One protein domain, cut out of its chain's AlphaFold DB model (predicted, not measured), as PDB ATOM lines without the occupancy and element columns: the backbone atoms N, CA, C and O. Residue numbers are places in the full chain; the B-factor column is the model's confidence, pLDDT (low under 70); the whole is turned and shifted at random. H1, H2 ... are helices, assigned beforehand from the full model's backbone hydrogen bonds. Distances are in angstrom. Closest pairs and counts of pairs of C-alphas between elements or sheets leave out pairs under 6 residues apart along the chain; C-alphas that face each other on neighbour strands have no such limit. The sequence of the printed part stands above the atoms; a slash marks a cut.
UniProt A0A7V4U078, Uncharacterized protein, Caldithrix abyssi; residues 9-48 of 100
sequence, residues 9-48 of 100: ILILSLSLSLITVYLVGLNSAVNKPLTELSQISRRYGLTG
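This is residues 9 to 48 of the 100 residues of an uncharacterized protein of Caldithrix abyssi (UniProt A0A7V4U078). A long helix, H1, runs on through a tight link toward a short second helix, H2, and the two stand end to end as a thin rod, with a tail of residues 44 to 48 that folds back at the far end of H2. Residues 9 to 36 stand free. The printed part has 40 residues with two named helices, H1 then H2, and no named strand; the class is all helix. It is extended, with a radius of gyration of the C-alphas of 17.6 A and spans of 55 by 13 by 8 A.

H1 covers residues 9 to 30 and is 32.0 A long from C-alpha 9 at (-40.678, 10.010, 63.318) to C-alpha 30 at (-14.803, -4.300, 75.443). H2 covers residues 34 to 43, 14.2 A long, and ends at C-alpha 43 at (8.358, -6.317, 76.605).

H1 and H2 are apart, with no C-alpha of the one within 8 A of the other. In both helices every O i to N i+4 pair is within hydrogen-bond range.

The two C-alphas farthest apart, those of Ile 9 and Gly 45, are 54.7 A apart. The printed part has no cut, and the link from H1 to H2, three residues, is tight. The mean pLDDT of the printed part is 81.8; residues 28 to 33 and 47 to 48 are under 70.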
ATOM      1  N   ILE A   9     -41.412  11.059  64.041       95.81
ATOM      2  CA  ILE A   9     -40.678  10.010  63.318       95.81
ATOM      3  C   ILE A   9     -39.196  10.373  63.200       95.81
ATOM      4  O   ILE A   9     -38.339   9.518  63.422       95.81
ATOM      5  N   LEU A  10     -38.883  11.636  62.899       95.94
ATOM      6  CA  LEU A  10     -37.502  12.096  62.788       95.94
ATOM      7  C   LEU A  10     -36.769  11.950  64.125       95.94
ATOM      8  O   LEU A  10     -35.696  11.347  64.160       95.94
ATOM      9  N   ILE A  11     -37.370  12.410  65.226       96.88
ATOM     10  CA  ILE A  11     -36.793  12.270  66.572       96.88
ATOM     11  C   ILE A  11     -36.562  10.803  66.928       96.88
ATOM     12  O   ILE A  11     -35.485  10.462  67.412       96.88
ATOM     13  N   LEU A  12     -37.548   9.940  66.671       97.25
ATOM     14  CA  LEU A  12     -37.437   8.513  66.959       97.25
ATOM     15  C   LEU A  12     -36.312   7.866  66.141       97.25
ATOM     16  O   LEU A  12     -35.545   7.069  66.669       97.25
ATOM     17  N   SER A  13     -36.179   8.229  64.863       96.81
ATOM     18  CA  SER A  13     -35.100   7.713  64.018       96.81
ATOM     19  C   SER A  13     -33.719   8.160  64.513       96.81
ATOM     20  O   SER A  13     -32.787   7.358  64.549       96.81
ATOM     21  N   LEU A  14     -33.601   9.414  64.967       96.94
ATOM     22  CA  LEU A  14     -32.349   9.977  65.459       96.94
ATOM     23  C   LEU A  14     -31.943   9.352  66.797       96.94
ATOM     24  O   LEU A  14     -30.779   9.000  66.981       96.94
ATOM     25  N   SER A  15     -32.896   9.161  67.713       96.56
ATOM     26  CA  SER A  15     -32.630   8.511  68.997       96.56
ATOM     27  C   SER A  15     -32.221   7.050  68.810       96.56
ATOM     28  O   SER A  15     -31.248   6.610  69.421       96.56
ATOM     29  N   LEU A  16     -32.877   6.318  67.904       97.44
ATOM     30  CA  LEU A  16     -32.512   4.939  67.574       97.44
ATOM     31  C   LEU A  16     -31.118   4.855  66.930       97.44
ATOM     32  O   LEU A  16     -30.324   3.972  67.265       97.44
ATOM     33  N   SER A  17     -30.781   5.808  66.055       96.00
ATOM     34  CA  SER A  17     -29.437   5.930  65.483       96.00
ATOM     35  C   SER A  17     -28.377   6.203  66.556       96.00
ATOM     36  O   SER A  17     -27.299   5.620  66.508       96.00
ATOM     37  N   LEU A  18     -28.660   7.053  67.546       95.50
ATOM     38  CA  LEU A  18     -27.728   7.302  68.650       95.50
ATOM     39  C   LEU A  18     -27.538   6.060  69.528       95.50
ATOM     40  O   LEU A  18     -26.410   5.728  69.888       95.50
ATOM     41  N   ILE A  19     -28.626   5.353  69.844       96.00
ATOM     42  CA  ILE A  19     -28.590   4.131  70.657       96.00
ATOM     43  C   ILE A  19     -27.754   3.051  69.969       96.00
ATOM     44  O   ILE A  19     -26.923   2.411  70.609       96.00
ATOM     45  N   THR A  20     -27.931   2.863  68.663       93.12
ATOM     46  CA  THR A  20     -27.147   1.877  67.904       93.12
ATOM     47  C   THR A  20     -25.661   2.227  67.878       93.12
ATOM     48  O   THR A  20     -24.839   1.358  68.168       93.12
ATOM     49  N   VAL A  21     -25.303   3.493  67.636       92.12
ATOM     50  CA  VAL A  21     -23.906   3.961  67.724       92.12
ATOM     51  C   VAL A  21     -23.327   3.726  69.121       92.12
ATOM     52  O   VAL A  21     -22.212   3.221  69.243       92.12
ATOM     53  N   TYR A  22     -24.086   4.022  70.179       90.62
ATOM     54  CA  TYR A  22     -23.655   3.809  71.560       90.62
ATOM     55  C   TYR A  22     -23.397   2.326  71.870       90.62
ATOM     56  O   TYR A  22     -22.332   1.978  72.377       90.62
ATOM     57  N   LEU A  23     -24.322   1.431  71.505       88.94
ATOM     58  CA  LEU A  23     -24.178  -0.011  71.734       88.94
ATOM     59  C   LEU A  23     -23.015  -0.623  70.935       88.94
ATOM     60  O   LEU A  23     -22.280  -1.463  71.455       88.94
ATOM     61  N   VAL A  24     -22.805  -0.191  69.688       86.69
ATOM     62  CA  VAL A  24     -21.649  -0.616  68.878       86.69
ATOM     63  C   VAL A  24     -20.339  -0.088  69.471       86.69
ATOM     64  O   VAL A  24     -19.352  -0.825  69.537       86.69
ATOM     65  N   GLY A  25     -20.330   1.154  69.960       80.25
ATOM     66  CA  GLY A  25     -19.186   1.750  70.651       80.25
ATOM     67  C   GLY A  25     -18.798   0.986  71.919       80.25
ATOM     68  O   GLY A  25     -17.621   0.677  72.109       80.25
ATOM     69  N   LEU A  26     -19.781   0.598  72.740       74.75
ATOM     70  CA  LEU A  26     -19.555  -0.222  73.936       74.75
ATOM     71  C   LEU A  26     -18.934  -1.582  73.592       74.75
ATOM     72  O   LEU A  26     -17.920  -1.963  74.176       74.75
ATOM     73  N   ASN A  27     -19.481  -2.286  72.598       70.81
ATOM     74  CA  ASN A  27     -18.930  -3.571  72.152       70.81
ATOM     75  C   ASN A  27     -17.513  -3.433  71.572       70.81
ATOM     76  O   ASN A  27     -16.680  -4.324  71.735       70.81
ATOM     77  N   SER A  28     -17.206  -2.308  70.927       66.94
ATOM     78  CA  SER A  28     -15.873  -2.033  70.377       66.94
ATOM     79  C   SER A  28     -14.839  -1.717  71.465       66.94
ATOM     80  O   SER A  28     -13.657  -2.007  71.293       66.94
ATOM     81  N   ALA A  29     -15.266  -1.139  72.592       63.47
ATOM     82  CA  ALA A  29     -14.396  -0.857  73.731       63.47
ATOM     83  C   ALA A  29     -14.037  -2.128  74.519       63.47
ATOM     84  O   ALA A  29     -12.888  -2.284  74.929       63.47
ATOM     85  N   VAL A  30     -14.993  -3.047  74.687       62.91
ATOM     86  CA  VAL A  30     -14.803  -4.300  75.443       62.91
ATOM     87  C   VAL A  30     -13.896  -5.292  74.703       62.91
ATOM     88  O   VAL A  30     -13.129  -6.010  75.337       62.91
ATOM     89  N   ASN A  31     -13.928  -5.304  73.367       57.69
ATOM     90  CA  ASN A  31     -13.202  -6.285  72.551       57.69
ATOM     91  C   ASN A  31     -11.785  -5.859  72.128       57.69
ATOM     92  O   ASN A  31     -11.169  -6.530  71.300       57.69
ATOM     93  N   LYS A  32     -11.233  -4.762  72.665       64.94
ATOM     94  CA  LYS A  32      -9.815  -4.458  72.424       64.94
ATOM     95  C   LYS A  32      -8.956  -5.503  73.144       64.94
ATOM     96  O   LYS A  32      -9.151  -5.696  74.346       64.94
ATOM     97  N   PRO A  33      -7.991  -6.154  72.471       68.62
ATOM     98  CA  PRO A  33      -7.150  -7.163  73.099       68.62
ATOM     99  C   PRO A  33      -6.170  -6.489  74.068       68.62
ATOM    100  O   PRO A  33      -5.015  -6.214  73.751       68.62
ATOM    101  N   LEU A  34      -6.629  -6.228  75.294       70.38
ATOM    102  CA  LEU A  34      -5.809  -5.733  76.408       70.38
ATOM    103  C   LEU A  34      -4.605  -6.656  76.668       70.38
ATOM    104  O   LEU A  34      -3.554  -6.217  77.136       70.38
ATOM    105  N   THR A  35      -4.731  -7.929  76.293       71.06
ATOM    106  CA  THR A  35      -3.665  -8.928  76.325       71.06
ATOM    107  C   THR A  35      -2.482  -8.554  75.429       71.06
ATOM    108  O   THR A  35      -1.343  -8.645  75.873       71.06
ATOM    109  N   GLU A  36      -2.710  -8.063  74.209       76.50
ATOM    110  CA  GLU A  36      -1.618  -7.650  73.312       76.50
ATOM    111  C   GLU A  36      -0.909  -6.400  73.843       76.50
ATOM    112  O   GLU A  36       0.318  -6.329  73.894       76.50
ATOM    113  N   LEU A  37      -1.689  -5.435  74.332       75.94
ATOM    114  CA  LEU A  37      -1.159  -4.208  74.917       75.94
ATOM    115  C   LEU A  37      -0.326  -4.491  76.182       75.94
ATOM    116  O   LEU A  37       0.761  -3.937  76.346       75.94
ATOM    117  N   SER A  38      -0.782  -5.396  77.048       74.81
ATOM    118  CA  SER A  38      -0.031  -5.801  78.248       74.81
ATOM    119  C   SER A  38       1.247  -6.593  77.934       74.81
ATOM    120  O   SER A  38       2.246  -6.476  78.644       74.81
ATOM    121  N   GLN A  39       1.266  -7.366  76.845       82.38
ATOM    122  CA  GLN A  39       2.491  -8.010  76.365       82.38
ATOM    123  C   GLN A  39       3.510  -6.977  75.873       82.38
ATOM    124  O   GLN A  39       4.699  -7.092  76.179       82.38
ATOM    125  N   ILE A  40       3.052  -5.944  75.160       82.38
ATOM    126  CA  ILE A  40       3.896  -4.833  74.706       82.38
ATOM    127  C   ILE A  40       4.474  -4.076  75.905       82.38
ATOM    128  O   ILE A  40       5.688  -3.871  75.955       82.38
ATOM    129  N   SER A  41       3.654  -3.710  76.898       79.94
ATOM    130  CA  SER A  41       4.145  -2.978  78.075       79.94
ATOM    131  C   SER A  41       5.222  -3.767  78.821       79.94
ATOM    132  O   SER A  41       6.279  -3.220  79.134       79.94
ATOM    133  N   ARG A  42       5.018  -5.078  79.003       80.06
ATOM    134  CA  ARG A  42       5.997  -5.966  79.639       80.06
ATOM    135  C   ARG A  42       7.286  -6.100  78.829       80.06
ATOM    136  O   ARG A  42       8.365  -6.098  79.413       80.06
ATOM    137  N   ARG A  43       7.193  -6.193  77.497       86.75
ATOM    138  CA  ARG A  43       8.358  -6.317  76.605       86.75
ATOM    139  C   ARG A  43       9.262  -5.085  76.639       86.75
ATOM    140  O   ARG A  43      10.475  -5.235  76.542       86.75
ATOM    141  N   TYR A  44       8.684  -3.895  76.790       84.12
ATOM    142  CA  TYR A  44       9.426  -2.632  76.842       84.12
ATOM    143  C   TYR A  44       9.723  -2.143  78.269       84.12
ATOM    144  O   TYR A  44      10.245  -1.044  78.434       84.12
ATOM    145  N   GLY A  45       9.401  -2.931  79.302       78.62
ATOM    146  CA  GLY A  45       9.631  -2.546  80.699       78.62
ATOM    147  C   GLY A  45       8.789  -1.351  81.161       78.62
ATOM    148  O   GLY A  45       9.177  -0.643  82.089       78.62
ATOM    149  N   LEU A  46       7.648  -1.099  80.513       76.94
ATOM    150  CA  LEU A  46       6.724  -0.037  80.897       76.94
ATOM    151  C   LEU A  46       5.936  -0.464  82.140       76.94
ATOM    152  O   LEU A  46       5.419  -1.578  82.210       76.94
ATOM    153  N   THR A  47       5.796   0.445  83.106       63.56
ATOM    154  CA  THR A  47       5.083   0.193  84.369       63.56
ATOM    155  C   THR A  47       3.567   0.031  84.199       63.56
ATOM    156  O   THR A  47       2.909  -0.497  85.091       63.56
ATOM    157  N   GLY A  48       3.000   0.434  83.056       67.38
ATOM    158  CA  GLY A  48       1.577   0.296  82.753       67.38
ATOM    159  C   GLY A  48       1.206   0.811  81.360       67.38
ATOM    160  O   GLY A  48       2.040   1.364  80.641       67.38
TER     161      GLY A  48